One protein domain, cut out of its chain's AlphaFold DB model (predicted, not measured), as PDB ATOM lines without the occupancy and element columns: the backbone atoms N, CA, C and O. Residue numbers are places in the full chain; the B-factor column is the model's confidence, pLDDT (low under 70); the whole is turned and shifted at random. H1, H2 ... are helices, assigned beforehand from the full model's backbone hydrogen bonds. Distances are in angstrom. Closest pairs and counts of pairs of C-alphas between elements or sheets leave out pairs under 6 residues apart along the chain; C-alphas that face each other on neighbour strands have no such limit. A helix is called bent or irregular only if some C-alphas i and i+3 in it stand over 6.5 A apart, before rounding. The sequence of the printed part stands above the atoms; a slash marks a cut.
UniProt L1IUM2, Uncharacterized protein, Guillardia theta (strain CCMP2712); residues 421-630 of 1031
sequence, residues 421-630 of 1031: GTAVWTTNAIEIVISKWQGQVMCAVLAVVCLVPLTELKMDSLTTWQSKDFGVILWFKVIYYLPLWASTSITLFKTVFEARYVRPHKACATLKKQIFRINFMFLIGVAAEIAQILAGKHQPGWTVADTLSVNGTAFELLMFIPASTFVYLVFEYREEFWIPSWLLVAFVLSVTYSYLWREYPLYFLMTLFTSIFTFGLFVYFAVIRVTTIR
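Overview. This is residues 421 to 630 of the 1031 residues of an uncharacterized protein of Guillardia theta (strain CCMP2712) (UniProt L1IUM2). Six helices that run roughly along one long axis, H2, H5, H6, H8, H9 and H10, make a curved wall in that order, open between H2 and H10; the step from H8 to H9 is loose. H1 crosses the end of the H5 and H6 hairpin where the two are joined, while the short H4 and H7 and the link from H4 to H5 lie toward the other end of the long axis. The printed part has 210 residues, with ten named helices, H1 to H10 in order along the chain, and no named strand: all helix. The whole is compact, with a radius of gyration of the C-alphas of 19.0 A, and elongated, spanning 63 by 34 by 30 A.

Along the chain. H1, residues 429 to 435, begins with C-alpha 429 at (-39.098, -56.473, -32.366) and is 9.7 A long from first to last C-alpha. H2, residues 437 to 449, measures 18.1 A. The short H3, residues 452 to 455, and H4, residues 459 to 463, follow. H5, residues 475 to 502, measures 36.9 A, and its C-alpha 502 is at (-29.382, -50.805, -46.045). H6, residues 504 to 534, is the longest helix by residues, at 45.3 A. After H7, residues 544 to 547, come H8, residues 553 to 572, of 27.8 A, and H9, residues 579 to 596, of 25.4 A. H10, residues 601 to 630, measures 42.5 A and ends with C-alpha 630 at (-59.389, -53.975, -25.814).

Arrangement. H5 is the hub, touching H1, H2, H3 and H6. H5 and H6 form a helical hairpin at a shallow tilt of 7 degrees, opposite ways; their closest C-alphas, those of Thr 495 and Ala 507, are 4.5 A apart. H2 touches H5, with residues 488 to 499 of H5 alone, at a shallow tilt of 17 degrees, opposite ways; the C-alphas of Ala 447 and Ser 489 are closest, at 4.3 A. H1 touches residues 504 to 508 of H6 alone, closest at the C-alphas of Glu 431 and Pro 504, 5.2 A. H1 and H2 touch only at the corner by their link and are about perpendicular, at 87 degrees. H3 touches H5, the closest C-alphas being those of Leu 454 and Leu 482 at 6.9 A, whereas H4 touches no helix. H6 touches H8 at a shallow tilt of 25 degrees, opposite ways, closest at the C-alphas of Val 526 and Ala 554, 5.6 A. H7 and H8 only just touch, only at the corner, with 3 pairs of C-alphas within 8 A. H8 and H9 are near each other, with 11 pairs of C-alphas within 10 A. H9 and H10 form a second helical hairpin at a shallow tilt of 19 degrees, opposite ways; the C-alphas of Ser 594 and Phe 604 are closest, at 4.9 A. H2 and H10 are apart. Helix packing is mostly aligned, but only just: 4 of 6 pairs are at a shallow tilt. Every O i to N i+4 pair is within hydrogen-bond range in H1, H2, H6, H9 and H10, against 22 of 24 in H5, 15 of 16 in H8 and 0 of 1 in H4, where 2 of 2 O i to N i+3 pairs are within range; H3 and H7 are too short for an O i to N i+4 pair. H5 is neither bent nor irregular, but only just: C-alphas 479 and 482 are 6.4 A apart.

Size, cuts and confidence. The two C-alphas farthest apart, those of Asp 469 and Arg 630, are 65.5 A apart. The printed part has no cut. The link from H4 to H5, 11 residues, is long. The mean pLDDT of the printed part is 74.5; 60 residues are under 70, among them residues 456 to 478 and 569 to 586.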
ATOM      1  N   GLY A 421     -46.880 -50.616 -31.887       68.12
ATOM      2  CA  GLY A 421     -47.409 -51.308 -30.720       68.12
ATOM      3  C   GLY A 421     -47.256 -52.818 -30.825       68.12
ATOM      4  O   GLY A 421     -46.775 -53.427 -29.887       68.12
ATOM      5  N   THR A 422     -47.582 -53.406 -31.977       68.62
ATOM      6  CA  THR A 422     -47.450 -54.845 -32.248       68.62
ATOM      7  C   THR A 422     -46.005 -55.250 -32.544       68.62
ATOM      8  O   THR A 422     -45.576 -56.339 -32.168       68.62
ATOM      9  N   ALA A 423     -45.236 -54.380 -33.208       72.94
ATOM     10  CA  ALA A 423     -43.844 -54.628 -33.576       72.94
ATOM     11  C   ALA A 423     -42.976 -54.930 -32.353       72.94
ATOM     12  O   ALA A 423     -42.200 -55.881 -32.377       72.94
ATOM     13  N   VAL A 424     -43.166 -54.157 -31.280       68.31
ATOM     14  CA  VAL A 424     -42.410 -54.233 -30.022       68.31
ATOM     15  C   VAL A 424     -42.482 -55.613 -29.360       68.31
ATOM     16  O   VAL A 424     -41.576 -55.954 -28.603       68.31
ATOM     17  N   TRP A 425     -43.476 -56.432 -29.704       67.00
ATOM     18  CA  TRP A 425     -43.700 -57.762 -29.132       67.00
ATOM     19  C   TRP A 425     -43.363 -58.928 -30.068       67.00
ATOM     20  O   TRP A 425     -43.506 -60.091 -29.702       67.00
ATOM     21  N   THR A 426     -42.920 -58.652 -31.293       69.56
ATOM     22  CA  THR A 426     -42.457 -59.715 -32.198       69.56
ATOM     23  C   THR A 426     -41.102 -60.271 -31.753       69.56
ATOM     24  O   THR A 426     -40.324 -59.585 -31.088       69.56
ATOM     25  N   THR A 427     -40.759 -61.491 -32.177       66.94
ATOM     26  CA  THR A 427     -39.433 -62.072 -31.880       66.94
ATOM     27  C   THR A 427     -38.290 -61.259 -32.499       66.94
ATOM     28  O   THR A 427     -37.185 -61.247 -31.967       66.94
ATOM     29  N   ASN A 428     -38.580 -60.498 -33.561       74.25
ATOM     30  CA  ASN A 428     -37.676 -59.549 -34.212       74.25
ATOM     31  C   ASN A 428     -38.033 -58.080 -33.904       74.25
ATOM     32  O   ASN A 428     -37.804 -57.194 -34.726       74.25
ATOM     33  N   ALA A 429     -38.577 -57.794 -32.717       76.69
ATOM     34  CA  ALA A 429     -39.098 -56.473 -32.366       76.69
ATOM     35  C   ALA A 429     -38.135 -55.321 -32.631       76.69
ATOM     36  O   ALA A 429     -38.541 -54.301 -33.169       76.69
ATOM     37  N   ILE A 430     -36.859 -55.483 -32.291       78.75
ATOM     38  CA  ILE A 430     -35.832 -54.451 -32.477       78.75
ATOM     39  C   ILE A 430     -35.658 -54.142 -33.957       78.75
ATOM     40  O   ILE A 430     -35.666 -52.982 -34.350       78.75
ATOM     41  N   GLU A 431     -35.547 -55.187 -34.777       83.88
ATOM     42  CA  GLU A 431     -35.426 -55.061 -36.220       83.88
ATOM     43  C   GLU A 431     -36.621 -54.285 -36.793       83.88
ATOM     44  O   GLU A 431     -36.443 -53.344 -37.569       83.88
ATOM     45  N   ILE A 432     -37.838 -54.632 -36.364       82.00
ATOM     46  CA  ILE A 432     -39.052 -53.969 -36.838       82.00
ATOM     47  C   ILE A 432     -39.132 -52.533 -36.311       82.00
ATOM     48  O   ILE A 432     -39.368 -51.624 -37.099       82.00
ATOM     49  N   VAL A 433     -38.903 -52.291 -35.021       84.00
ATOM     50  CA  VAL A 433     -38.961 -50.955 -34.401       84.00
ATOM     51  C   VAL A 433     -37.936 -50.017 -35.032       84.00
ATOM     52  O   VAL A 433     -38.289 -48.903 -35.402       84.00
ATOM     53  N   ILE A 434     -36.700 -50.475 -35.234       84.56
ATOM     54  CA  ILE A 434     -35.638 -49.699 -35.885       84.56
ATOM     55  C   ILE A 434     -35.941 -49.475 -37.379       84.56
ATOM     56  O   ILE A 434     -35.492 -48.493 -37.968       84.56
ATOM     57  N   SER A 435     -36.753 -50.325 -38.016       83.69
ATOM     58  CA  SER A 435     -37.243 -50.056 -39.376       83.69
ATOM     59  C   SER A 435     -38.312 -48.949 -39.432       83.69
ATOM     60  O   SER A 435     -38.539 -48.380 -40.503       83.69
ATOM     61  N   LYS A 436     -38.946 -48.607 -38.299       87.19
ATOM     62  CA  LYS A 436     -39.946 -47.533 -38.197       87.19
ATOM     63  C   LYS A 436     -39.281 -46.181 -37.994       87.19
ATOM     64  O   LYS A 436     -38.268 -46.066 -37.308       87.19
ATOM     65  N   TRP A 437     -39.921 -45.140 -38.515       88.31
ATOM     66  CA  TRP A 437     -39.430 -43.774 -38.360       88.31
ATOM     67  C   TRP A 437     -39.356 -43.359 -36.881       88.31
ATOM     68  O   TRP A 437     -38.381 -42.733 -36.490       88.31
ATOM     69  N   GLN A 438     -40.308 -43.772 -36.031       86.19
ATOM     70  CA  GLN A 438     -40.276 -43.444 -34.600       86.19
ATOM     71  C   GLN A 438     -39.058 -44.059 -33.899       86.19
ATOM     72  O   GLN A 438     -38.394 -43.392 -33.111       86.19
ATOM     73  N   GLY A 439     -38.742 -45.324 -34.204       83.50
ATOM     74  CA  GLY A 439     -37.556 -45.986 -33.660       83.50
ATOM     75  C   GLY A 439     -36.263 -45.350 -34.171       83.50
ATOM     76  O   GLY A 439     -35.322 -45.180 -33.402       83.50
ATOM     77  N   GLN A 440     -36.241 -44.925 -35.437       88.06
ATOM     78  CA  GLN A 440     -35.113 -44.199 -36.032       88.06
ATOM     79  C   GLN A 440     -34.879 -42.850 -35.352       88.06
ATOM     80  O   GLN A 440     -33.746 -42.555 -34.986       88.06
ATOM     81  N   VAL A 441     -35.940 -42.068 -35.131       87.31
ATOM     82  CA  VAL A 441     -35.866 -40.791 -34.409       87.31
ATOM     83  C   VAL A 441     -35.383 -41.016 -32.982       87.31
ATOM     84  O   VAL A 441     -34.476 -40.322 -32.542       87.31
ATOM     85  N   MET A 442     -35.902 -42.026 -32.280       83.12
ATOM     86  CA  MET A 442     -35.446 -42.357 -30.928       83.12
ATOM     87  C   MET A 442     -33.951 -42.710 -30.895       83.12
ATOM     88  O   MET A 442     -33.219 -42.181 -30.066       83.12
ATOM     89  N   CYS A 443     -33.473 -43.556 -31.814       83.62
ATOM     90  CA  CYS A 443     -32.048 -43.884 -31.917       83.62
ATOM     91  C   CYS A 443     -31.187 -42.668 -32.285       83.62
ATOM     92  O   CYS A 443     -30.079 -42.549 -31.772       83.62
ATOM     93  N   ALA A 444     -31.680 -41.767 -33.138       86.56
ATOM     94  CA  ALA A 444     -30.977 -40.539 -33.501       86.56
ATOM     95  C   ALA A 444     -30.899 -39.553 -32.326       86.56
ATOM     96  O   ALA A 444     -29.830 -39.016 -32.057       86.56
ATOM     97  N   VAL A 445     -31.990 -39.364 -31.579       84.75
ATOM     98  CA  VAL A 445     -32.004 -38.539 -30.360       84.75
ATOM     99  C   VAL A 445     -31.049 -39.119 -29.319       84.75
ATOM    100  O   VAL A 445     -30.237 -38.383 -28.772       84.75
ATOM    101  N   LEU A 446     -31.075 -40.438 -29.101       81.38
ATOM    102  CA  LEU A 446     -30.117 -41.110 -28.220       81.38
ATOM    103  C   LEU A 446     -28.672 -40.899 -28.686       81.38
ATOM    104  O   LEU A 446     -27.807 -40.636 -27.859       81.38
ATOM    105  N   ALA A 447     -28.412 -40.950 -29.996       85.75
ATOM    106  CA  ALA A 447     -27.090 -40.668 -30.545       85.75
ATOM    107  C   ALA A 447     -26.636 -39.232 -30.244       85.75
ATOM    108  O   ALA A 447     -25.488 -39.037 -29.868       85.75
ATOM    109  N   VAL A 448     -27.525 -38.241 -30.357       86.56
ATOM    110  CA  VAL A 448     -27.218 -36.841 -30.014       86.56
ATOM    111  C   VAL A 448     -26.985 -36.674 -28.513       86.56
ATOM    112  O   VAL A 448     -26.023 -36.025 -28.119       86.56
ATOM    113  N   VAL A 449     -27.805 -37.303 -27.664       81.06
ATOM    114  CA  VAL A 449     -27.626 -37.275 -26.201       81.06
ATOM    115  C   VAL A 449     -26.272 -37.870 -25.806       81.06
ATOM    116  O   VAL A 449     -25.577 -37.307 -24.966       81.06
ATOM    117  N   CYS A 450     -25.839 -38.949 -26.463       79.44
ATOM    118  CA  CYS A 450     -24.513 -39.536 -26.263       79.44
ATOM    119  C   CYS A 450     -23.347 -38.619 -26.687       79.44
ATOM    120  O   CYS A 450     -22.215 -38.889 -26.289       79.44
ATOM    121  N   LEU A 451     -23.590 -37.548 -27.456       83.56
ATOM    122  CA  LEU A 451     -22.580 -36.543 -27.809       83.56
ATOM    123  C   LEU A 451     -22.494 -35.394 -26.794       83.56
ATOM    124  O   LEU A 451     -21.478 -34.708 -26.769       83.56
ATOM    125  N   VAL A 452     -23.501 -35.186 -25.938       80.81
ATOM    126  CA  VAL A 452     -23.507 -34.093 -24.941       80.81
ATOM    127  C   VAL A 452     -22.299 -34.144 -23.988       80.81
ATOM    128  O   VAL A 452     -21.688 -33.099 -23.755       80.81
ATOM    129  N   PRO A 453     -21.843 -35.322 -23.501       75.81
ATOM    130  CA  PRO A 453     -20.612 -35.398 -22.714       75.81
ATOM    131  C   PRO A 453     -19.362 -34.906 -23.461       75.81
ATOM    132  O   PRO A 453     -18.394 -34.512 -22.819       75.81
ATOM    133  N   LEU A 454     -19.363 -34.911 -24.804       76.75
ATOM    134  CA  LEU A 454     -18.246 -34.401 -25.609       76.75
ATOM    135  C   LEU A 454     -18.192 -32.869 -25.619       76.75
ATOM    136  O   LEU A 454     -17.108 -32.302 -25.710       76.75
ATOM    137  N   THR A 455     -19.346 -32.201 -25.538       76.81
ATOM    138  CA  THR A 455     -19.441 -30.734 -25.588       76.81
ATOM    139  C   THR A 455     -19.203 -30.073 -24.231       76.81
ATOM    140  O   THR A 455     -18.790 -28.921 -24.177       76.81
ATOM    141  N   GLU A 456     -19.440 -30.803 -23.139       68.81
ATOM    142  CA  GLU A 456     -19.263 -30.344 -21.750       68.81
ATOM    143  C   GLU A 456     -17.809 -30.450 -21.246       68.81
ATOM    144  O   GLU A 456     -17.486 -29.984 -20.152       68.81
ATOM    145  N   LEU A 457     -16.902 -31.029 -22.038       64.81
ATOM    146  CA  LEU A 457     -15.484 -31.163 -21.700       64.81
ATOM    147  C   LEU A 457     -14.750 -29.823 -21.764       64.81
ATOM    148  O   LEU A 457     -13.985 -29.538 -22.684       64.81
ATOM    149  N   LYS A 458     -14.929 -28.998 -20.735       65.25
ATOM    150  CA  LYS A 458     -13.939 -27.971 -20.401       65.25
ATOM    151  C   LYS A 458     -12.641 -28.678 -19.999       65.25
ATOM    152  O   LYS A 458     -12.696 -29.625 -19.217       65.25
ATOM    153  N   MET A 459     -11.485 -28.230 -20.499       58.69
ATOM    154  CA  MET A 459     -10.166 -28.806 -20.165       58.69
ATOM    155  C   MET A 459      -9.939 -28.935 -18.650       58.69
ATOM    156  O   MET A 459      -9.349 -29.915 -18.206       58.69
ATOM    157  N   ASP A 460     -10.504 -28.025 -17.855       57.25
ATOM    158  CA  ASP A 460     -10.420 -28.069 -16.390       57.25
ATOM    159  C   ASP A 460     -11.159 -29.274 -15.773       57.25
ATOM    160  O   ASP A 460     -10.766 -29.782 -14.732       57.25
ATOM    161  N   SER A 461     -12.196 -29.803 -16.433       53.50
ATOM    162  CA  SER A 461     -12.934 -30.997 -15.979       53.50
ATOM    163  C   SER A 461     -12.209 -32.318 -16.274       53.50
ATOM    164  O   SER A 461     -12.507 -33.345 -15.661       53.50
ATOM    165  N   LEU A 462     -11.238 -32.298 -17.197       53.50
ATOM    166  CA  LEU A 462     -10.374 -33.442 -17.503       53.50
ATOM    167  C   LEU A 462      -9.249 -33.619 -16.481       53.50
ATOM    168  O   LEU A 462      -8.693 -34.714 -16.376       53.50
ATOM    169  N   THR A 463      -8.920 -32.563 -15.735       48.12
ATOM    170  CA  THR A 463      -7.784 -32.526 -14.807       48.12
ATOM    171  C   THR A 463      -8.191 -32.584 -13.333       48.12
ATOM    172  O   THR A 463      -7.338 -32.853 -12.495       48.12
ATOM    173  N   THR A 464      -9.470 -32.405 -12.979       46.41
ATOM    174  CA  THR A 464      -9.887 -32.257 -11.570       46.41
ATOM    175  C   THR A 464     -10.806 -33.362 -11.054       46.41
ATOM    176  O   THR A 464     -11.893 -33.092 -10.539       46.41
ATOM    177  N   TRP A 465     -10.359 -34.615 -11.104       47.94
ATOM    178  CA  TRP A 465     -10.850 -35.612 -10.149       47.94
ATOM    179  C   TRP A 465      -9.708 -35.989  -9.204       47.94
ATOM    180  O   TRP A 465      -8.935 -36.905  -9.445       47.94
ATOM    181  N   GLN A 466      -9.603 -35.169  -8.154       51.62
ATOM    182  CA  GLN A 466      -8.874 -35.420  -6.908       51.62
ATOM    183  C   GLN A 466      -7.350 -35.543  -6.996       51.62
ATOM    184  O   GLN A 466      -6.757 -36.476  -6.473       51.62
ATOM    185  N   SER A 467      -6.693 -34.516  -7.529       41.34
ATOM    186  CA  SER A 467      -5.449 -33.999  -6.949       41.34
ATOM    187  C   SER A 467      -5.169 -32.611  -7.508       41.34
ATOM    188  O   SER A 467      -5.078 -32.460  -8.720       41.34
ATOM    189  N   LYS A 468      -5.015 -31.594  -6.655       48.03
ATOM    190  CA  LYS A 468      -4.422 -30.321  -7.104       48.03
ATOM    191  C   LYS A 468      -2.914 -30.464  -7.374       48.03
ATOM    192  O   LYS A 468      -2.366 -29.626  -8.081       48.03
ATOM    193  N   ASP A 469      -2.288 -31.546  -6.894       50.84
ATOM    194  CA  ASP A 469      -0.826 -31.683  -6.815       50.84
ATOM    195  C   ASP A 469      -0.235 -32.797  -7.700       50.84
ATOM    196  O   ASP A 469       0.977 -32.865  -7.883       50.84
ATOM    197  N   PHE A 470      -1.060 -33.650  -8.314       48.16
ATOM    198  CA  PHE A 470      -0.609 -34.651  -9.282       48.16
ATOM    199  C   PHE A 470      -1.334 -34.466 -10.610       48.16
ATOM    200  O   PHE A 470      -2.490 -34.855 -10.761       48.16
ATOM    201  N   GLY A 471      -0.612 -33.938 -11.602       47.56
ATOM    202  CA  GLY A 471      -1.000 -33.890 -13.016       47.56
ATOM    203  C   GLY A 471      -1.062 -35.271 -13.678       47.56
ATOM    204  O   GLY A 471      -0.641 -35.440 -14.821       47.56
ATOM    205  N   VAL A 472      -1.559 -36.285 -12.967       49.50
ATOM    206  CA  VAL A 472      -1.926 -37.565 -13.559       49.50
ATOM    207  C   VAL A 472      -3.262 -37.332 -14.244       49.50
ATOM    208  O   VAL A 472      -4.331 -37.521 -13.669       49.50
ATOM    209  N   ILE A 473      -3.182 -36.854 -15.488       52.53
ATOM    210  CA  ILE A 473      -4.311 -36.817 -16.413       52.53
ATOM    211  C   ILE A 473      -4.973 -38.188 -16.343       52.53
ATOM    212  O   ILE A 473      -4.302 -39.214 -16.497       52.53
ATOM    213  N   LEU A 474      -6.283 -38.205 -16.092       55.97
ATOM    214  CA  LEU A 474      -7.074 -39.424 -16.036       55.97
ATOM    215  C   LEU A 474      -7.168 -39.990 -17.463       55.97
ATOM    216  O   LEU A 474      -8.179 -39.834 -18.152       55.97
ATOM    217  N   TRP A 475      -6.085 -40.616 -17.938       61.31
ATOM    218  CA  TRP A 475      -5.941 -41.174 -19.284       61.31
ATOM    219  C   TRP A 475      -7.124 -42.075 -19.635       61.31
ATOM    220  O   TRP A 475      -7.539 -42.126 -20.785       61.31
ATOM    221  N   PHE A 476      -7.747 -42.704 -18.638       64.12
ATOM    222  CA  PHE A 476      -8.979 -43.461 -18.801       64.12
ATOM    223  C   PHE A 476     -10.152 -42.634 -19.372       64.12
ATOM    224  O   PHE A 476     -10.777 -43.053 -20.344       64.12
ATOM    225  N   LYS A 477     -10.447 -41.430 -18.858       65.50
ATOM    226  CA  LYS A 477     -11.566 -40.610 -19.372       65.50
ATOM    227  C   LYS A 477     -11.318 -40.131 -20.807       65.50
ATOM    228  O   LYS A 477     -12.219 -40.198 -21.641       65.50
ATOM    229  N   VAL A 478     -10.089 -39.717 -21.116       68.38
ATOM    230  CA  VAL A 478      -9.730 -39.181 -22.440       68.38
ATOM    231  C   VAL A 478      -9.545 -40.287 -23.483       68.38
ATOM    232  O   VAL A 478     -10.080 -40.182 -24.582       68.38
ATOM    233  N   ILE A 479      -8.819 -41.361 -23.153       71.44
ATOM    234  CA  ILE A 479      -8.515 -42.458 -24.090       71.44
ATOM    235  C   ILE A 479      -9.681 -43.446 -24.200       71.44
ATOM    236  O   ILE A 479      -9.898 -43.998 -25.275       71.44
ATOM    237  N   TYR A 480     -10.438 -43.694 -23.127       72.19
ATOM    238  CA  TYR A 480     -11.463 -44.748 -23.123       72.19
ATOM    239  C   TYR A 480     -12.888 -44.205 -23.116       72.19
ATOM    240  O   TYR A 480     -13.698 -44.634 -23.937       72.19
ATOM    241  N   TYR A 481     -13.212 -43.262 -22.230       74.56
ATOM    242  CA  TYR A 481     -14.590 -42.785 -22.076       74.56
ATOM    243  C   TYR A 481     -15.032 -41.937 -23.280       74.56
ATOM    244  O   TYR A 481     -16.086 -42.195 -23.862       74.56
ATOM    245  N   LEU A 482     -14.192 -40.998 -23.729       78.56
ATOM    246  CA  LEU A 482     -14.476 -40.157 -24.896       78.56
ATOM    247  C   LEU A 482     -14.723 -40.982 -26.172       78.56
ATOM    248  O   LEU A 482     -15.776 -40.814 -26.803       78.56
ATOM    249  N   PRO A 483     -13.834 -41.924 -26.555       82.50
ATOM    250  CA  PRO A 483     -14.041 -42.694 -27.772       82.50
ATOM    251  C   PRO A 483     -15.186 -43.689 -27.628       82.50
ATOM    252  O   PRO A 483     -15.808 -44.020 -28.634       82.50
ATOM    253  N   LEU A 484     -15.523 -44.135 -26.410       82.19
ATOM    254  CA  LEU A 484     -16.693 -44.975 -26.162       82.19
ATOM    255  C   LEU A 484     -18.001 -44.240 -26.487       82.19
ATOM    256  O   LEU A 484     -18.831 -44.785 -27.220       82.19
ATOM    257  N   TRP A 485     -18.183 -43.009 -25.998       83.25
ATOM    258  CA  TRP A 485     -19.389 -42.213 -26.269       83.25
ATOM    259  C   TRP A 485     -19.473 -41.760 -27.725       83.25
ATOM    260  O   TRP A 485     -20.527 -41.902 -28.353       83.25
ATOM    261  N   ALA A 486     -18.355 -41.321 -28.310       86.06
ATOM    262  CA  ALA A 486     -18.289 -40.993 -29.733       86.06
ATOM    263  C   ALA A 486     -18.590 -42.224 -30.610       86.06
ATOM    264  O   ALA A 486     -19.441 -42.166 -31.497       86.06
ATOM    265  N   SER A 487     -17.968 -43.373 -30.317       86.44
ATOM    266  CA  SER A 487     -18.217 -44.649 -31.004       86.44
ATOM    267  C   SER A 487     -19.672 -45.091 -30.877       86.44
ATOM    268  O   SER A 487     -20.270 -45.538 -31.858       86.44
ATOM    269  N   THR A 488     -20.272 -44.936 -29.696       84.62
ATOM    270  CA  THR A 488     -21.681 -45.273 -29.458       84.62
ATOM    271  C   THR A 488     -22.605 -44.381 -30.275       84.62
ATOM    272  O   THR A 488     -23.465 -44.905 -30.979       84.62
ATOM    273  N   SER A 489     -22.364 -43.071 -30.289       88.00
ATOM    274  CA  SER A 489     -23.123 -42.107 -31.094       88.00
ATOM    275  C   SER A 489     -23.023 -42.408 -32.592       88.00
ATOM    276  O   SER A 489     -24.041 -42.565 -33.267       88.00
ATOM    277  N   ILE A 490     -21.802 -42.593 -33.111       91.00
ATOM    278  CA  ILE A 490     -21.550 -42.964 -34.514       91.00
ATOM    279  C   ILE A 490     -22.250 -44.278 -34.855       91.00
ATOM    280  O   ILE A 490     -22.850 -44.412 -35.921       91.00
ATOM    281  N   THR A 491     -22.201 -45.259 -33.954       89.25
ATOM    282  CA  THR A 491     -22.819 -46.559 -34.202       89.25
ATOM    283  C   THR A 491     -24.340 -46.480 -34.173       89.25
ATOM    284  O   THR A 491     -24.975 -47.119 -35.005       89.25
ATOM    285  N   LEU A 492     -24.939 -45.662 -33.304       88.12
ATOM    286  CA  LEU A 492     -26.382 -45.411 -33.307       88.12
ATOM    287  C   LEU A 492     -26.831 -44.710 -34.598       88.12
ATOM    288  O   LEU A 492     -27.788 -45.166 -35.226       88.12
ATOM    289  N   PHE A 493     -26.107 -43.687 -35.070       91.50
ATOM    290  CA  PHE A 493     -26.372 -43.080 -36.382       91.50
ATOM    291  C   PHE A 493     -26.208 -44.082 -37.525       91.50
ATOM    292  O   PHE A 493     -27.054 -44.154 -38.417       91.50
ATOM    293  N   LYS A 494     -25.166 -44.916 -37.474       92.38
ATOM    294  CA  LYS A 494     -24.963 -46.000 -38.436       92.38
ATOM    295  C   LYS A 494     -26.111 -47.009 -38.396       92.38
ATOM    296  O   LYS A 494     -26.560 -47.429 -39.453       92.38
ATOM    297  N   THR A 495     -26.619 -47.369 -37.221       88.00
ATOM    298  CA  THR A 495     -27.790 -48.241 -37.064       88.00
ATOM    299  C   THR A 495     -29.025 -47.608 -37.708       88.00
ATOM    300  O   THR A 495     -29.731 -48.295 -38.442       88.00
ATOM    301  N   VAL A 496     -29.265 -46.305 -37.518       89.62
ATOM    302  CA  VAL A 496     -30.364 -45.577 -38.183       89.62
ATOM    303  C   VAL A 496     -30.194 -45.589 -39.705       89.62
ATOM    304  O   VAL A 496     -31.132 -45.936 -40.429       89.62
ATOM    305  N   PHE A 497     -28.992 -45.279 -40.197       91.88
ATOM    306  CA  PHE A 497     -28.670 -45.309 -41.622       91.88
ATOM    307  C   PHE A 497     -28.865 -46.709 -42.217       91.88
ATOM    308  O   PHE A 497     -29.541 -46.874 -43.233       91.88
ATOM    309  N   GLU A 498     -28.333 -47.743 -41.564       91.00
ATOM    310  CA  GLU A 498     -28.461 -49.128 -42.009       91.00
ATOM    311  C   GLU A 498     -29.918 -49.587 -42.008       91.00
ATOM    312  O   GLU A 498     -30.338 -50.274 -42.936       91.00
ATOM    313  N   ALA A 499     -30.720 -49.174 -41.031       86.38
ATOM    314  CA  ALA A 499     -32.136 -49.503 -40.981       86.38
ATOM    315  C   ALA A 499     -32.928 -48.860 -42.122       86.38
ATOM    316  O   ALA A 499     -33.788 -49.499 -42.742       86.38
ATOM    317  N   ARG A 500     -32.625 -47.588 -42.406       86.81
ATOM    318  CA  ARG A 500     -33.329 -46.788 -43.406       86.81
ATOM    319  C   ARG A 500     -32.927 -47.169 -44.823       86.81
ATOM    320  O   ARG A 500     -33.815 -47.409 -45.643       86.81
ATOM    321  N   TYR A 501     -31.631 -47.287 -45.096       87.94
ATOM    322  CA  TYR A 501     -31.090 -47.374 -46.454       87.94
ATOM    323  C   TYR A 501     -30.487 -48.733 -46.799       87.94
ATOM    324  O   TYR A 501     -30.533 -49.123 -47.959       87.94
ATOM    325  N   VAL A 502     -29.982 -49.482 -45.813       89.31
ATOM    326  CA  VAL A 502     -29.382 -50.805 -46.045       89.31
ATOM    327  C   VAL A 502     -30.407 -51.900 -45.747       89.31
ATOM    328  O   VAL A 502     -31.262 -52.181 -46.583       89.31
ATOM    329  N   ARG A 503     -30.363 -52.522 -44.560       87.75
ATOM    330  CA  ARG A 503     -31.271 -53.597 -44.142       87.75
ATOM    331  C   ARG A 503     -31.493 -53.574 -42.621       87.75
ATOM    332  O   ARG A 503     -30.513 -53.474 -41.877       87.75
ATOM    333  N   PRO A 504     -32.734 -53.762 -42.131       84.12
ATOM    334  CA  PRO A 504     -33.031 -53.741 -40.695       84.12
ATOM    335  C   PRO A 504     -32.260 -54.779 -39.867       84.12
ATOM    336  O   PRO A 504     -31.792 -54.478 -38.772       84.12
ATOM    337  N   HIS A 505     -32.074 -55.999 -40.381       84.25
ATOM    338  CA  HIS A 505     -31.334 -57.034 -39.651       84.25
ATOM    339  C   HIS A 505     -29.845 -56.690 -39.492       84.25
ATOM    340  O   HIS A 505     -29.246 -57.030 -38.473       84.25
ATOM    341  N   LYS A 506     -29.252 -55.980 -40.465       88.19
ATOM    342  CA  LYS A 506     -27.874 -55.482 -40.370       88.19
ATOM    343  C   LYS A 506     -27.776 -54.416 -39.283       88.19
ATOM    344  O   LYS A 506     -26.906 -54.519 -38.429       88.19
ATOM    345  N   ALA A 507     -28.734 -53.487 -39.248       86.75
ATOM    346  CA  ALA A 507     -28.834 -52.483 -38.191       86.75
ATOM    347  C   ALA A 507     -28.940 -53.123 -36.793       86.75
ATOM    348  O   ALA A 507     -28.249 -52.704 -35.864       86.75
ATOM    349  N   CYS A 508     -29.743 -54.185 -36.661       85.94
ATOM    350  CA  CYS A 508     -29.850 -54.979 -35.434       85.94
ATOM    351  C   CYS A 508     -28.514 -55.653 -35.063       85.94
ATOM    352  O   CYS A 508     -28.070 -55.548 -33.921       85.94
ATOM    353  N   ALA A 509     -27.829 -56.290 -36.019       86.81
ATOM    354  CA  ALA A 509     -26.519 -56.903 -35.787       86.81
ATOM    355  C   ALA A 509     -25.450 -55.869 -35.381       86.81
ATOM    356  O   ALA A 509     -24.666 -56.120 -34.464       86.81
ATOM    357  N   THR A 510     -25.449 -54.695 -36.016       88.50
ATOM    358  CA  THR A 510     -24.580 -53.562 -35.670       88.50
ATOM    359  C   THR A 510     -24.840 -53.089 -34.242       88.50
ATOM    360  O   THR A 510     -23.891 -52.946 -33.470       88.50
ATOM    361  N   LEU A 511     -26.110 -52.945 -33.850       84.88
ATOM    362  CA  LEU A 511     -26.490 -52.561 -32.492       84.88
ATOM    363  C   LEU A 511     -26.038 -53.608 -31.460       84.88
ATOM    364  O   LEU A 511     -25.410 -53.258 -30.463       84.88
ATOM    365  N   LYS A 512     -26.266 -54.903 -31.725       83.31
ATOM    366  CA  LYS A 512     -25.800 -56.002 -30.858       83.31
ATOM    367  C   LYS A 512     -24.283 -55.994 -30.681       83.31
ATOM    368  O   LYS A 512     -23.791 -56.110 -29.559       83.31
ATOM    369  N   LYS A 513     -23.539 -55.827 -31.781       85.69
ATOM    370  CA  LYS A 513     -22.073 -55.738 -31.760       85.69
ATOM    371  C   LYS A 513     -21.603 -54.545 -30.930       85.69
ATOM    372  O   LYS A 513     -20.618 -54.672 -30.207       85.69
ATOM    373  N   GLN A 514     -22.298 -53.412 -31.013       85.75
ATOM    374  CA  GLN A 514     -21.943 -52.231 -30.236       85.75
ATOM    375  C   GLN A 514     -22.159 -52.430 -28.746       85.75
ATOM    376  O   GLN A 514     -21.293 -52.074 -27.962       85.75
ATOM    377  N   ILE A 515     -23.267 -53.038 -28.343       80.94
ATOM    378  CA  ILE A 515     -23.550 -53.228 -26.917       80.94
ATOM    379  C   ILE A 515     -22.585 -54.237 -26.313       80.94
ATOM    380  O   ILE A 515     -22.070 -54.014 -25.224       80.94
ATOM    381  N   PHE A 516     -22.250 -55.294 -27.055       81.62
ATOM    382  CA  PHE A 516     -21.179 -56.198 -26.650       81.62
ATOM    383  C   PHE A 516     -19.847 -55.454 -26.454       81.62
ATOM    384  O   PHE A 516     -19.174 -55.660 -25.448       81.62
ATOM    385  N   ARG A 517     -19.487 -54.551 -27.379       82.69
ATOM    386  CA  ARG A 517     -18.295 -53.699 -27.240       82.69
ATOM    387  C   ARG A 517     -18.378 -52.794 -26.014       82.69
ATOM    388  O   ARG A 517     -17.400 -52.719 -25.290       82.69
ATOM    389  N   ILE A 518     -19.519 -52.155 -25.764       81.88
ATOM    390  CA  ILE A 518     -19.733 -51.303 -24.586       81.88
ATOM    391  C   ILE A 518     -19.503 -52.108 -23.299       81.88
ATOM    392  O   ILE A 518     -18.708 -51.693 -22.462       81.88
ATOM    393  N   ASN A 519     -20.101 -53.299 -23.181       78.88
ATOM    394  CA  ASN A 519     -19.921 -54.181 -22.020       78.88
ATOM    395  C   ASN A 519     -18.457 -54.572 -21.819       78.88
ATOM    396  O   ASN A 519     -17.944 -54.535 -20.704       78.88
ATOM    397  N   PHE A 520     -17.784 -54.936 -22.909       82.12
ATOM    398  CA  PHE A 520     -16.378 -55.312 -22.879       82.12
ATOM    399  C   PHE A 520     -15.480 -54.140 -22.463       82.12
ATOM    400  O   PHE A 520     -14.575 -54.315 -21.652       82.12
ATOM    401  N   MET A 521     -15.764 -52.933 -22.954       81.12
ATOM    402  CA  MET A 521     -15.030 -51.721 -22.582       81.12
ATOM    403  C   MET A 521     -15.250 -51.344 -21.116       81.12
ATOM    404  O   MET A 521     -14.291 -50.980 -20.441       81.12
ATOM    405  N   PHE A 522     -16.473 -51.482 -20.596       80.38
ATOM    406  CA  PHE A 522     -16.722 -51.279 -19.169       80.38
ATOM    407  C   PHE A 522     -15.979 -52.302 -18.307       80.38
ATOM    408  O   PHE A 522     -15.399 -51.922 -17.293       80.38
ATOM    409  N   LEU A 523     -15.920 -53.570 -18.729       80.06
ATOM    410  CA  LEU A 523     -15.154 -54.605 -18.028       80.06
ATOM    411  C   LEU A 523     -13.653 -54.286 -17.998       80.06
ATOM    412  O   LEU A 523     -13.023 -54.421 -16.951       80.06
ATOM    413  N   ILE A 524     -13.090 -53.823 -19.121       82.12
ATOM    414  CA  ILE A 524     -11.704 -53.335 -19.174       82.12
ATOM    415  C   ILE A 524     -11.516 -52.159 -18.215       82.12
ATOM    416  O   ILE A 524     -10.510 -52.115 -17.517       82.12
ATOM    417  N   GLY A 525     -12.479 -51.236 -18.147       80.06
ATOM    418  CA  GLY A 525     -12.436 -50.115 -17.211       80.06
ATOM    419  C   GLY A 525     -12.384 -50.555 -15.751       80.06
ATOM    420  O   GLY A 525     -11.531 -50.085 -15.008       80.06
ATOM    421  N   VAL A 526     -13.225 -51.518 -15.357       80.62
ATOM    422  CA  VAL A 526     -13.190 -52.092 -14.001       80.62
ATOM    423  C   VAL A 526     -11.842 -52.760 -13.726       80.62
ATOM    424  O   VAL A 526     -11.248 -52.532 -12.675       80.62
ATOM    425  N   ALA A 527     -11.326 -53.554 -14.668       81.06
ATOM    426  CA  ALA A 527     -10.037 -54.226 -14.512       81.06
ATOM    427  C   ALA A 527      -8.863 -53.236 -14.416       81.06
ATOM    428  O   ALA A 527      -7.960 -53.435 -13.604       81.06
ATOM    429  N   ALA A 528      -8.884 -52.164 -15.214       79.38
ATOM    430  CA  ALA A 528      -7.885 -51.104 -15.174       79.38
ATOM    431  C   ALA A 528      -7.882 -50.395 -13.816       79.38
ATOM    432  O   ALA A 528      -6.809 -50.121 -13.281       79.38
ATOM    433  N   GLU A 529      -9.058 -50.165 -13.233       77.00
ATOM    434  CA  GLU A 529      -9.165 -49.509 -11.932       77.00
ATOM    435  C   GLU A 529      -8.709 -50.404 -10.782       77.00
ATOM    436  O   GLU A 529      -7.956 -49.971  -9.912       77.00
ATOM    437  N   ILE A 530      -9.046 -51.695 -10.828       78.88
ATOM    438  CA  ILE A 530      -8.501 -52.687  -9.893       78.88
ATOM    439  C   ILE A 530      -6.968 -52.743  -9.998       78.88
ATOM    440  O   ILE A 530      -6.279 -52.784  -8.981       78.88
ATOM    441  N   ALA A 531      -6.410 -52.707 -11.211       80.12
ATOM    442  CA  ALA A 531      -4.964 -52.716 -11.410       80.12
ATOM    443  C   ALA A 531      -4.280 -51.446 -10.873       80.12
ATOM    444  O   ALA A 531      -3.184 -51.539 -10.321       80.12
ATOM    445  N   GLN A 532      -4.915 -50.274 -10.994       77.38
ATOM    446  CA  GLN A 532      -4.399 -49.024 -10.418       77.38
ATOM    447  C   GLN A 532      -4.367 -49.065  -8.887       77.38
ATOM    448  O   GLN A 532      -3.355 -48.666  -8.299       77.38
ATOM    449  N   ILE A 533      -5.409 -49.628  -8.259       76.38
ATOM    450  CA  ILE A 533      -5.454 -49.893  -6.814       76.38
ATOM    451  C   ILE A 533      -4.284 -50.785  -6.404       76.38
ATOM    452  O   ILE A 533      -3.514 -50.426  -5.515       76.38
ATOM    453  N   LEU A 534      -4.125 -51.934  -7.066       79.31
ATOM    454  CA  LEU A 534      -3.085 -52.910  -6.728       79.31
ATOM    455  C   LEU A 534      -1.669 -52.366  -6.944       79.31
ATOM    456  O   LEU A 534      -0.748 -52.745  -6.226       79.31
ATOM    457  N   ALA A 535      -1.490 -51.463  -7.909       81.06
ATOM    458  CA  ALA A 535      -0.214 -50.808  -8.175       81.06
ATOM    459  C   ALA A 535       0.112 -49.668  -7.191       81.06
ATOM    460  O   ALA A 535       1.160 -49.040  -7.340       81.06
ATOM    461  N   GLY A 536      -0.773 -49.359  -6.233       79.44
ATOM    462  CA  GLY A 536      -0.575 -48.277  -5.266       79.44
ATOM    463  C   GLY A 536      -0.488 -46.893  -5.912       79.44
ATOM    464  O   GLY A 536       0.121 -45.991  -5.348       79.44
ATOM    465  N   LYS A 537      -1.062 -46.716  -7.112       77.81
ATOM    466  CA  LYS A 537      -0.987 -45.458  -7.877       77.81
ATOM    467  C   LYS A 537      -2.025 -44.413  -7.453       77.81
ATOM    468  O   LYS A 537      -2.095 -43.352  -8.069       77.81
ATOM    469  N   HIS A 538      -2.829 -44.706  -6.435       69.19
ATOM    470  CA  HIS A 538      -3.778 -43.752  -5.869       69.19
ATOM    471  C   HIS A 538      -3.110 -42.856  -4.824       69.19
ATOM    472  O   HIS A 538      -2.004 -43.129  -4.359       69.19
ATOM    473  N   GLN A 539      -3.791 -41.771  -4.453       69.94
ATOM    474  CA  GLN A 539      -3.306 -40.884  -3.403       69.94
ATOM    475  C   GLN A 539      -3.071 -41.649  -2.086       69.94
ATOM    476  O   GLN A 539      -3.857 -42.539  -1.748       69.94
ATOM    477  N   PRO A 540      -2.030 -41.296  -1.309       70.94
ATOM    478  CA  PRO A 540      -1.838 -41.838   0.032       70.94
ATOM    479  C   PRO A 540      -3.096 -41.618   0.884       70.94
ATOM    480  O   PRO A 540      -3.544 -40.487   1.043       70.94
ATOM    481  N   GLY A 541      -3.676 -42.700   1.410       74.94
ATOM    482  CA  GLY A 541      -4.936 -42.671   2.166       74.94
ATOM    483  C   GLY A 541      -6.183 -43.048   1.361       74.94
ATOM    484  O   GLY A 541      -7.227 -43.266   1.966       74.94
ATOM    485  N   TRP A 542      -6.080 -43.196   0.037       69.69
ATOM    486  CA  TRP A 542      -7.165 -43.716  -0.791       69.69
ATOM    487  C   TRP A 542      -7.345 -45.214  -0.558       69.69
ATOM    488  O   TRP A 542      -6.444 -46.020  -0.808       69.69
ATOM    489  N   THR A 543      -8.517 -45.601  -0.077       77.31
ATOM    490  CA  THR A 543      -8.831 -46.988   0.249       77.31
ATOM    491  C   THR A 543      -9.623 -47.658  -0.873       77.31
ATOM    492  O   THR A 543     -10.256 -47.016  -1.709       77.31
ATOM    493  N   VAL A 544      -9.653 -48.994  -0.871       75.81
ATOM    494  CA  VAL A 544     -10.571 -49.764  -1.731       75.81
ATOM    495  C   VAL A 544     -12.029 -49.347  -1.495       75.81
ATOM    496  O   VAL A 544     -12.830 -49.359  -2.429       75.81
ATOM    497  N   ALA A 545     -12.366 -48.940  -0.265       76.12
ATOM    498  CA  ALA A 545     -13.696 -48.454   0.078       76.12
ATOM    499  C   ALA A 545     -14.036 -47.139  -0.642       76.12
ATOM    500  O   ALA A 545     -15.187 -46.960  -1.025       76.12
ATOM    501  N   ASP A 546     -13.052 -46.280  -0.915       74.00
ATOM    502  CA  ASP A 546     -13.256 -45.029  -1.656       74.00
ATOM    503  C   ASP A 546     -13.494 -45.292  -3.148       74.00
ATOM    504  O   ASP A 546     -14.394 -44.702  -3.747       74.00
ATOM    505  N   THR A 547     -12.785 -46.258  -3.746       71.38
ATOM    506  CA  THR A 547     -13.026 -46.672  -5.143       71.38
ATOM    507  C   THR A 547     -14.369 -47.384  -5.335       71.38
ATOM    508  O   THR A 547     -14.968 -47.305  -6.408       71.38
ATOM    509  N   LEU A 548     -14.844 -48.087  -4.304       73.50
ATOM    510  CA  LEU A 548     -16.162 -48.729  -4.279       73.50
ATOM    511  C   LEU A 548     -17.268 -47.817  -3.734       73.50
ATOM    512  O   LEU A 548     -18.432 -48.224  -3.720       73.50
ATOM    513  N   SER A 549     -16.928 -46.608  -3.281       77.38
ATOM    514  CA  SER A 549     -17.908 -45.641  -2.796       77.38
ATOM    515  C   SER A 549     -18.819 -45.184  -3.937       77.38
ATOM    516  O   SER A 549     -18.499 -45.342  -5.115       77.38
ATOM    517  N   VAL A 550     -19.959 -44.579  -3.599       65.31
ATOM    518  CA  VAL A 550     -20.935 -44.055  -4.577       65.31
ATOM    519  C   VAL A 550     -20.292 -43.079  -5.573       65.31
ATOM    520  O   VAL A 550     -20.740 -42.980  -6.712       65.31
ATOM    521  N   ASN A 551     -19.203 -42.428  -5.158       65.00
ATOM    522  CA  ASN A 551     -18.438 -41.478  -5.952       65.00
ATOM    523  C   ASN A 551     -17.215 -42.118  -6.637       65.00
ATOM    524  O   ASN A 551     -16.364 -41.395  -7.130       65.00
ATOM    525  N   GLY A 552     -17.064 -43.445  -6.636       71.62
ATOM    526  CA  GLY A 552     -15.936 -44.139  -7.256       71.62
ATOM    527  C   GLY A 552     -16.233 -44.611  -8.685       71.62
ATOM    528  O   GLY A 552     -17.296 -45.165  -8.966       71.62
ATOM    529  N   THR A 553     -15.266 -44.472  -9.600       69.25
ATOM    530  CA  THR A 553     -15.388 -44.908 -11.011       69.25
ATOM    531  C   THR A 553     -15.709 -46.400 -11.134       69.25
ATOM    532  O   THR A 553     -16.463 -46.817 -12.014       69.25
ATOM    533  N   ALA A 554     -15.150 -47.226 -10.242       72.06
ATOM    534  CA  ALA A 554     -15.417 -48.657 -10.247       72.06
ATOM    535  C   ALA A 554     -16.876 -48.951  -9.889       72.06
ATOM    536  O   ALA A 554     -17.463 -49.824 -10.521       72.06
ATOM    537  N   PHE A 555     -17.473 -48.212  -8.946       75.75
ATOM    538  CA  PHE A 555     -18.890 -48.338  -8.602       75.75
ATOM    539  C   PHE A 555     -19.794 -47.953  -9.780       75.75
ATOM    540  O   PHE A 555     -20.703 -48.709 -10.124       75.75
ATOM    541  N   GLU A 556     -19.508 -46.845 -10.474       71.25
ATOM    542  CA  GLU A 556     -20.238 -46.469 -11.693       71.25
ATOM    543  C   GLU A 556     -20.165 -47.568 -12.762       71.25
ATOM    544  O   GLU A 556     -21.192 -48.021 -13.271       71.25
ATOM    545  N   LEU A 557     -18.957 -48.042 -13.084       75.94
ATOM    546  CA  LEU A 557     -18.752 -49.084 -14.091       75.94
ATOM    547  C   LEU A 557     -19.397 -50.418 -13.676       75.94
ATOM    548  O   LEU A 557     -19.998 -51.091 -14.514       75.94
ATOM    549  N   LEU A 558     -19.342 -50.772 -12.387       72.38
ATOM    550  CA  LEU A 558     -20.020 -51.938 -11.812       72.38
ATOM    551  C   LEU A 558     -21.541 -51.829 -11.868       72.38
ATOM    552  O   LEU A 558     -22.195 -52.865 -11.904       72.38
ATOM    553  N   MET A 559     -22.113 -50.625 -11.910       73.00
ATOM    554  CA  MET A 559     -23.549 -50.425 -12.119       73.00
ATOM    555  C   MET A 559     -23.923 -50.458 -13.607       73.00
ATOM    556  O   MET A 559     -24.972 -50.996 -13.976       73.00
ATOM    557  N   PHE A 560     -23.049 -49.952 -14.483       73.00
ATOM    558  CA  PHE A 560     -23.278 -49.972 -15.926       73.00
ATOM    559  C   PHE A 560     -23.125 -51.365 -16.538       73.00
ATOM    560  O   PHE A 560     -23.945 -51.708 -17.384       73.00
ATOM    561  N   ILE A 561     -22.162 -52.192 -16.109       73.56
ATOM    562  CA  ILE A 561     -21.954 -53.544 -16.669       73.56
ATOM    563  C   ILE A 561     -23.207 -54.418 -16.544       73.56
ATOM    564  O   ILE A 561     -23.614 -54.976 -17.565       73.56
ATOM    565  N   PRO A 562     -23.857 -54.562 -15.371       69.56
ATOM    566  CA  PRO A 562     -25.106 -55.291 -15.251       69.56
ATOM    567  C   PRO A 562     -26.180 -54.671 -16.123       69.56
ATOM    568  O   PRO A 562     -26.823 -55.417 -16.836       69.56
ATOM    569  N   ALA A 563     -26.335 -53.343 -16.157       67.06
ATOM    570  CA  ALA A 563     -27.361 -52.689 -16.968       67.06
ATOM    571  C   ALA A 563     -27.159 -52.907 -18.480       67.06
ATOM    572  O   ALA A 563     -28.102 -53.236 -19.197       67.06
ATOM    573  N   SER A 564     -25.937 -52.780 -18.989       70.12
ATOM    574  CA  SER A 564     -25.620 -52.905 -20.411       70.12
ATOM    575  C   SER A 564     -25.493 -54.369 -20.854       70.12
ATOM    576  O   SER A 564     -25.932 -54.736 -21.949       70.12
ATOM    577  N   THR A 565     -24.992 -55.251 -19.981       70.25
ATOM    578  CA  THR A 565     -25.090 -56.713 -20.142       70.25
ATOM    579  C   THR A 565     -26.544 -57.127 -20.138       70.25
ATOM    580  O   THR A 565     -26.956 -57.894 -20.994       70.25
ATOM    581  N   PHE A 566     -27.355 -56.549 -19.265       66.06
ATOM    582  CA  PHE A 566     -28.781 -56.792 -19.215       66.06
ATOM    583  C   PHE A 566     -29.480 -56.326 -20.499       66.06
ATOM    584  O   PHE A 566     -30.226 -57.100 -21.083       66.06
ATOM    585  N   VAL A 567     -29.169 -55.139 -21.032       68.38
ATOM    586  CA  VAL A 567     -29.668 -54.680 -22.345       68.38
ATOM    587  C   VAL A 567     -29.235 -55.625 -23.475       68.38
ATOM    588  O   VAL A 567     -30.052 -55.984 -24.325       68.38
ATOM    589  N   TYR A 568     -27.981 -56.084 -23.475       72.00
ATOM    590  CA  TYR A 568     -27.497 -57.090 -24.426       72.00
ATOM    591  C   TYR A 568     -28.278 -58.404 -24.307       72.00
ATOM    592  O   TYR A 568     -28.731 -58.943 -25.316       72.00
ATOM    593  N   LEU A 569     -28.478 -58.893 -23.081       66.50
ATOM    594  CA  LEU A 569     -29.229 -60.112 -22.806       66.50
ATOM    595  C   LEU A 569     -30.702 -59.950 -23.194       66.50
ATOM    596  O   LEU A 569     -31.265 -60.868 -23.769       66.50
ATOM    597  N   VAL A 570     -31.317 -58.781 -23.001       65.62
ATOM    598  CA  VAL A 570     -32.674 -58.475 -23.487       65.62
ATOM    599  C   VAL A 570     -32.739 -58.506 -25.015       65.62
ATOM    600  O   VAL A 570     -33.743 -58.937 -25.581       65.62
ATOM    601  N   PHE A 571     -31.682 -58.078 -25.705       66.69
ATOM    602  CA  PHE A 571     -31.596 -58.167 -27.164       66.69
ATOM    603  C   PHE A 571     -31.315 -59.579 -27.689       66.69
ATOM    604  O   PHE A 571     -31.572 -59.857 -28.866       66.69
ATOM    605  N   GLU A 572     -30.813 -60.470 -26.840       67.44
ATOM    606  CA  GLU A 572     -30.423 -61.830 -27.214       67.44
ATOM    607  C   GLU A 572     -31.447 -62.898 -26.769       67.44
ATOM    608  O   GLU A 572     -31.779 -63.790 -27.549       67.44
ATOM    609  N   TYR A 573     -32.012 -62.769 -25.565       60.25
ATOM    610  CA  TYR A 573     -32.742 -63.802 -24.812       60.25
ATOM    611  C   TYR A 573     -34.180 -63.409 -24.462       60.25
ATOM    612  O   TYR A 573     -34.680 -63.767 -23.402       60.25
ATOM    613  N   ARG A 574     -34.856 -62.644 -25.321       58.34
ATOM    614  CA  ARG A 574     -36.199 -62.095 -25.067       58.34
ATOM    615  C   ARG A 574     -37.326 -63.149 -25.069       58.34
ATOM    616  O   ARG A 574     -38.307 -63.016 -25.795       58.34
ATOM    617  N   GLU A 575     -37.186 -64.203 -24.276       50.19
ATOM    618  CA  GLU A 575     -38.258 -65.133 -23.945       50.19
ATOM    619  C   GLU A 575     -39.284 -64.389 -23.078       50.19
ATOM    620  O   GLU A 575     -38.978 -64.008 -21.954       50.19
ATOM    621  N   GLU A 576     -40.457 -64.107 -23.658       51.66
ATOM    622  CA  GLU A 576     -41.781 -63.802 -23.064       51.66
ATOM    623  C   GLU A 576     -41.932 -62.786 -21.901       51.66
ATOM    624  O   GLU A 576     -43.058 -62.403 -21.574       51.66
ATOM    625  N   PHE A 577     -40.866 -62.236 -21.314       52.00
ATOM    626  CA  PHE A 577     -40.963 -61.343 -20.162       52.00
ATOM    627  C   PHE A 577     -40.912 -59.853 -20.535       52.00
ATOM    628  O   PHE A 577     -39.913 -59.305 -20.997       52.00
ATOM    629  N   TRP A 578     -42.073 -59.232 -20.316       62.19
ATOM    630  CA  TRP A 578     -42.441 -57.836 -20.072       62.19
ATOM    631  C   TRP A 578     -41.363 -56.753 -20.235       62.19
ATOM    632  O   TRP A 578     -40.833 -56.219 -19.268       62.19
ATOM    633  N   ILE A 579     -41.212 -56.268 -21.467       61.06
ATOM    634  CA  ILE A 579     -40.685 -54.928 -21.808       61.06
ATOM    635  C   ILE A 579     -41.170 -53.839 -20.830       61.06
ATOM    636  O   ILE A 579     -40.354 -53.006 -20.445       61.06
ATOM    637  N   PRO A 580     -42.439 -53.848 -20.359       60.69
ATOM    638  CA  PRO A 580     -42.889 -52.920 -19.332       60.69
ATOM    639  C   PRO A 580     -42.188 -53.129 -17.982       60.69
ATOM    640  O   PRO A 580     -41.706 -52.165 -17.404       60.69
ATOM    641  N   SER A 581     -42.058 -54.364 -17.489       61.25
ATOM    642  CA  SER A 581     -41.311 -54.643 -16.252       61.25
ATOM    643  C   SER A 581     -39.847 -54.213 -16.369       61.25
ATOM    644  O   SER A 581     -39.268 -53.734 -15.403       61.25
ATOM    645  N   TRP A 582     -39.264 -54.294 -17.566       66.00
ATOM    646  CA  TRP A 582     -37.890 -53.857 -17.808       66.00
ATOM    647  C   TRP A 582     -37.729 -52.342 -17.902       66.00
ATOM    648  O   TRP A 582     -36.761 -51.809 -17.369       66.00
ATOM    649  N   LEU A 583     -38.681 -51.631 -18.515       66.56
ATOM    650  CA  LEU A 583     -38.720 -50.165 -18.461       66.56
ATOM    651  C   LEU A 583     -38.969 -49.669 -17.032       66.56
ATOM    652  O   LEU A 583     -38.421 -48.642 -16.651       66.56
ATOM    653  N   LEU A 584     -39.726 -50.422 -16.228       69.00
ATOM    654  CA  LEU A 584     -39.907 -50.146 -14.806       69.00
ATOM    655  C   LEU A 584     -38.602 -50.343 -14.021       69.00
ATOM    656  O   LEU A 584     -38.259 -49.488 -13.217       69.00
ATOM    657  N   VAL A 585     -37.839 -51.411 -14.279       69.88
ATOM    658  CA  VAL A 585     -36.508 -51.601 -13.669       69.88
ATOM    659  C   VAL A 585     -35.547 -50.493 -14.096       69.88
ATOM    660  O   VAL A 585     -34.870 -49.925 -13.246       69.88
ATOM    661  N   ALA A 586     -35.514 -50.133 -15.383       68.56
ATOM    662  CA  ALA A 586     -34.696 -49.026 -15.874       68.56
ATOM    663  C   ALA A 586     -35.088 -47.692 -15.221       68.56
ATOM    664  O   ALA A 586     -34.213 -46.930 -14.822       68.56
ATOM    665  N   PHE A 587     -36.388 -47.443 -15.047       74.00
ATOM    666  CA  PHE A 587     -36.898 -46.287 -14.319       74.00
ATOM    667  C   PHE A 587     -36.445 -46.297 -12.856       74.00
ATOM    668  O   PHE A 587     -35.880 -45.312 -12.397       74.00
ATOM    669  N   VAL A 588     -36.625 -47.411 -12.139       74.69
ATOM    670  CA  VAL A 588     -36.205 -47.545 -10.735       74.69
ATOM    671  C   VAL A 588     -34.699 -47.328 -10.599       74.69
ATOM    672  O   VAL A 588     -34.277 -46.557  -9.745       74.69
ATOM    673  N   LEU A 589     -33.886 -47.939 -11.461       72.56
ATOM    674  CA  LEU A 589     -32.435 -47.745 -11.463       72.56
ATOM    675  C   LEU A 589     -32.060 -46.293 -11.768       72.56
ATOM    676  O   LEU A 589     -31.197 -45.744 -11.093       72.56
ATOM    677  N   SER A 590     -32.725 -45.654 -12.731       71.38
ATOM    678  CA  SER A 590     -32.469 -44.261 -13.108       71.38
ATOM    679  C   SER A 590     -32.881 -43.278 -12.004       71.38
ATOM    680  O   SER A 590     -32.171 -42.304 -11.754       71.38
ATOM    681  N   VAL A 591     -33.975 -43.542 -11.282       72.81
ATOM    682  CA  VAL A 591     -34.408 -42.751 -10.115       72.81
ATOM    683  C   VAL A 591     -33.439 -42.929  -8.951       72.81
ATOM    684  O   VAL A 591     -32.993 -41.936  -8.381       72.81
ATOM    685  N   THR A 592     -33.058 -44.169  -8.631       74.38
ATOM    686  CA  THR A 592     -32.063 -44.463  -7.589       74.38
ATOM    687  C   THR A 592     -30.727 -43.805  -7.916       74.38
ATOM    688  O   THR A 592     -30.123 -43.174  -7.055       74.38
ATOM    689  N   TYR A 593     -30.294 -43.876  -9.173       69.88
ATOM    690  CA  TYR A 593     -29.072 -43.228  -9.633       69.88
ATOM    691  C   TYR A 593     -29.189 -41.697  -9.551       69.88
ATOM    692  O   TYR A 593     -28.300 -41.051  -9.013       69.88
ATOM    693  N   SER A 594     -30.323 -41.108  -9.946       74.00
ATOM    694  CA  SER A 594     -30.568 -39.666  -9.760       74.00
ATOM    695  C   SER A 594     -30.452 -39.260  -8.291       74.00
ATOM    696  O   SER A 594     -29.818 -38.264  -7.965       74.00
ATOM    697  N   TYR A 595     -31.024 -40.053  -7.385       75.38
ATOM    698  CA  TYR A 595     -30.968 -39.780  -5.953       75.38
ATOM    699  C   TYR A 595     -29.535 -39.821  -5.398       75.38
ATOM    700  O   TYR A 595     -29.165 -38.952  -4.609       75.38
ATOM    701  N   LEU A 596     -28.724 -40.786  -5.843       72.94
ATOM    702  CA  LEU A 596     -27.315 -40.911  -5.452       72.94
ATOM    703  C   LEU A 596     -26.466 -39.724  -5.939       72.94
ATOM    704  O   LEU A 596     -25.577 -39.281  -5.222       72.94
ATOM    705  N   TRP A 597     -26.786 -39.162  -7.107       71.56
ATOM    706  CA  TRP A 597     -26.037 -38.069  -7.743       71.56
ATOM    707  C   TRP A 597     -26.634 -36.674  -7.509       71.56
ATOM    708  O   TRP A 597     -26.298 -35.728  -8.221       71.56
ATOM    709  N   ARG A 598     -27.503 -36.508  -6.503       77.25
ATOM    710  CA  ARG A 598     -28.210 -35.240  -6.223       77.25
ATOM    711  C   ARG A 598     -27.295 -34.032  -5.992       77.25
ATOM    712  O   ARG A 598     -27.732 -32.900  -6.161       77.25
ATOM    713  N   GLU A 599     -26.046 -34.270  -5.597       73.75
ATOM    714  CA  GLU A 599     -25.053 -33.216  -5.353       73.75
ATOM    715  C   GLU A 599     -24.441 -32.665  -6.652       73.75
ATOM    716  O   GLU A 599     -23.830 -31.599  -6.648       73.75
ATOM    717  N   TYR A 600     -24.671 -33.336  -7.787       74.50
ATOM    718  CA  TYR A 600     -24.190 -32.940  -9.106       74.50
ATOM    719  C   TYR A 600     -25.374 -32.586 -10.021       74.50
ATOM    720  O   TYR A 600     -25.941 -33.467 -10.675       74.50
ATOM    721  N   PRO A 601     -25.763 -31.299 -10.118       72.94
ATOM    722  CA  PRO A 601     -27.042 -30.891 -10.706       72.94
ATOM    723  C   PRO A 601     -27.216 -31.298 -12.174       72.94
ATOM    724  O   PRO A 601     -28.323 -31.642 -12.576       72.94
ATOM    725  N   LEU A 602     -26.142 -31.320 -12.973       71.44
ATOM    726  CA  LEU A 602     -26.208 -31.745 -14.377       71.44
ATOM    727  C   LEU A 602     -26.485 -33.250 -14.512       71.44
ATOM    728  O   LEU A 602     -27.358 -33.651 -15.281       71.44
ATOM    729  N   TYR A 603     -25.773 -34.080 -13.743       67.94
ATOM    730  CA  TYR A 603     -25.979 -35.529 -13.728       67.94
ATOM    731  C   TYR A 603     -27.372 -35.861 -13.210       67.94
ATOM    732  O   TYR A 603     -28.094 -36.598 -13.875       67.94
ATOM    733  N   PHE A 604     -27.785 -35.226 -12.109       74.50
ATOM    734  CA  PHE A 604     -29.142 -35.319 -11.580       74.50
ATOM    735  C   PHE A 604     -30.202 -34.976 -12.635       74.50
ATOM    736  O   PHE A 604     -31.168 -35.718 -12.798       74.50
ATOM    737  N   LEU A 605     -30.022 -33.886 -13.392       73.94
ATOM    738  CA  LEU A 605     -30.971 -33.469 -14.425       73.94
ATOM    739  C   LEU A 605     -31.027 -34.469 -15.593       73.94
ATOM    740  O   LEU A 605     -32.116 -34.803 -16.061       73.94
ATOM    741  N   MET A 606     -29.879 -34.987 -16.038       69.94
ATOM    742  CA  MET A 606     -29.794 -35.978 -17.121       69.94
ATOM    743  C   MET A 606     -30.414 -37.322 -16.728       69.94
ATOM    744  O   MET A 606     -31.127 -37.952 -17.518       69.94
ATOM    745  N   THR A 607     -30.183 -37.767 -15.497       72.44
ATOM    746  CA  THR A 607     -30.720 -39.031 -14.985       72.44
ATOM    747  C   THR A 607     -32.204 -38.892 -14.660       72.44
ATOM    748  O   THR A 607     -32.980 -39.805 -14.937       72.44
ATOM    749  N   LEU A 608     -32.648 -37.725 -14.187       75.31
ATOM    750  CA  LEU A 608     -34.065 -37.406 -14.017       75.31
ATOM    751  C   LEU A 608     -34.790 -37.368 -15.367       75.31
ATOM    752  O   LEU A 608     -35.847 -37.982 -15.502       75.31
ATOM    753  N   PHE A 609     -34.207 -36.724 -16.383       77.00
ATOM    754  CA  PHE A 609     -34.744 -36.730 -17.744       77.00
ATOM    755  C   PHE A 609     -34.858 -38.157 -18.286       77.00
ATOM    756  O   PHE A 609     -35.911 -38.543 -18.789       77.00
ATOM    757  N   THR A 610     -33.812 -38.971 -18.117       71.25
ATOM    758  CA  THR A 610     -33.812 -40.382 -18.531       71.25
ATOM    759  C   THR A 610     -34.892 -41.181 -17.795       71.25
ATOM    760  O   THR A 610     -35.611 -41.961 -18.423       71.25
ATOM    761  N   SER A 611     -35.087 -40.945 -16.494       73.88
ATOM    762  CA  SER A 611     -36.164 -41.549 -15.697       73.88
ATOM    763  C   SER A 611     -37.547 -41.157 -16.228       73.88
ATOM    764  O   SER A 611     -38.375 -42.017 -16.512       73.88
ATOM    765  N   ILE A 612     -37.802 -39.862 -16.423       78.06
ATOM    766  CA  ILE A 612     -39.089 -39.360 -16.928       78.06
ATOM    767  C   ILE A 612     -39.358 -39.901 -18.335       78.06
ATOM    768  O   ILE A 612     -40.465 -40.350 -18.626       78.06
ATOM    769  N   PHE A 613     -38.344 -39.911 -19.198       76.44
ATOM    770  CA  PHE A 613     -38.450 -40.415 -20.561       76.44
ATOM    771  C   PHE A 613     -38.741 -41.921 -20.595       76.44
ATOM    772  O   PHE A 613     -39.666 -42.359 -21.282       76.44
ATOM    773  N   THR A 614     -38.003 -42.724 -19.824       72.38
ATOM    774  CA  THR A 614     -38.222 -44.179 -19.731       72.38
ATOM    775  C   THR A 614     -39.588 -44.517 -19.133       72.38
ATOM    776  O   THR A 614     -40.267 -45.411 -19.644       72.38
ATOM    777  N   PHE A 615     -40.044 -43.764 -18.129       77.25
ATOM    778  CA  PHE A 615     -41.392 -43.893 -17.573       77.25
ATOM    779  C   PHE A 615     -42.479 -43.478 -18.572       77.25
ATOM    780  O   PHE A 615     -43.470 -44.186 -18.739       77.25
ATOM    781  N   GLY A 616     -42.282 -42.379 -19.303       78.69
ATOM    782  CA  GLY A 616     -43.181 -41.951 -20.376       78.69
ATOM    783  C   GLY A 616     -43.320 -43.017 -21.464       78.69
ATOM    784  O   GLY A 616     -44.436 -43.351 -21.864       78.69
ATOM    785  N   LEU A 617     -42.205 -43.631 -21.881       73.69
ATOM    786  CA  LEU A 617     -42.210 -44.775 -22.797       73.69
ATOM    787  C   LEU A 617     -42.942 -45.983 -22.205       73.69
ATOM    788  O   LEU A 617     -43.728 -46.618 -22.909       73.69
ATOM    789  N   PHE A 618     -42.728 -46.297 -20.924       78.00
ATOM    790  CA  PHE A 618     -43.445 -47.368 -20.231       78.00
ATOM    791  C   PHE A 618     -44.958 -47.146 -20.272       78.00
ATOM    792  O   PHE A 618     -45.692 -48.036 -20.706       78.00
ATOM    793  N   VAL A 619     -45.421 -45.958 -19.876       79.06
ATOM    794  CA  VAL A 619     -46.845 -45.599 -19.873       79.06
ATOM    795  C   VAL A 619     -47.405 -45.653 -21.291       79.06
ATOM    796  O   VAL A 619     -48.447 -46.268 -21.508       79.06
ATOM    797  N   TYR A 620     -46.696 -45.094 -22.272       79.31
ATOM    798  CA  TYR A 620     -47.090 -45.139 -23.679       79.31
ATOM    799  C   TYR A 620     -47.277 -46.580 -24.179       79.31
ATOM    800  O   TYR A 620     -48.330 -46.917 -24.729       79.31
ATOM    801  N   PHE A 621     -46.308 -47.470 -23.933       73.44
ATOM    802  CA  PHE A 621     -46.415 -48.877 -24.327       73.44
ATOM    803  C   PHE A 621     -47.501 -49.630 -23.552       73.44
ATOM    804  O   PHE A 621     -48.198 -50.460 -24.142       73.44
ATOM    805  N   ALA A 622     -47.689 -49.338 -22.263       77.06
ATOM    806  CA  ALA A 622     -48.753 -49.928 -21.457       77.06
ATOM    807  C   ALA A 622     -50.142 -49.514 -21.970       77.06
ATOM    808  O   ALA A 622     -51.003 -50.375 -22.164       77.06
ATOM    809  N   VAL A 623     -50.347 -48.226 -22.265       82.75
ATOM    810  CA  VAL A 623     -51.598 -47.698 -22.831       82.75
ATOM    811  C   VAL A 623     -51.872 -48.326 -24.191       82.75
ATOM    812  O   VAL A 623     -52.959 -48.867 -24.384       82.75
ATOM    813  N   ILE A 624     -50.892 -48.334 -25.103       77.38
ATOM    814  CA  ILE A 624     -51.035 -48.976 -26.418       77.38
ATOM    815  C   ILE A 624     -51.381 -50.453 -26.278       77.38
ATOM    816  O   ILE A 624     -52.240 -50.953 -27.002       77.38
ATOM    817  N   ARG A 625     -50.749 -51.174 -25.348       74.81
ATOM    818  CA  ARG A 625     -51.058 -52.586 -25.118       74.81
ATOM    819  C   ARG A 625     -52.501 -52.759 -24.655       74.81
ATOM    820  O   ARG A 625     -53.230 -53.568 -25.220       74.81
ATOM    821  N   VAL A 626     -52.937 -51.986 -23.662       81.62
ATOM    822  CA  VAL A 626     -54.304 -52.064 -23.134       81.62
ATOM    823  C   VAL A 626     -55.336 -51.709 -24.207       81.62
ATOM    824  O   VAL A 626     -56.333 -52.419 -24.338       81.62
ATOM    825  N   THR A 627     -55.113 -50.659 -25.002       82.12
ATOM    826  CA  THR A 627     -56.027 -50.268 -26.088       82.12
ATOM    827  C   THR A 627     -56.063 -51.318 -27.193       82.12
ATOM    828  O   THR A 627     -57.151 -51.736 -27.588       82.12
ATOM    829  N   THR A 628     -54.904 -51.826 -27.618       74.69
ATOM    830  CA  THR A 628     -54.788 -52.889 -28.629       74.69
ATOM    831  C   THR A 628     -55.522 -54.152 -28.175       74.69
ATOM    832  O   THR A 628     -56.363 -54.665 -28.910       74.69
ATOM    833  N   ILE A 629     -55.304 -54.603 -26.932       78.44
ATOM    834  CA  ILE A 629     -55.998 -55.761 -26.348       78.44
ATOM    835  C   ILE A 629     -57.509 -55.517 -26.272       78.44
ATOM    836  O   ILE A 629     -58.290 -56.416 -26.582       78.44
ATOM    837  N   ARG A 630     -57.956 -54.318 -25.871       83.44
ATOM    838  CA  ARG A 630     -59.389 -53.975 -25.814       83.44
ATOM    839  C   ARG A 630     -60.043 -54.035 -27.196       83.44
ATOM    840  O   ARG A 630     -61.106 -54.638 -27.322       83.44
TER     841      ARG A 630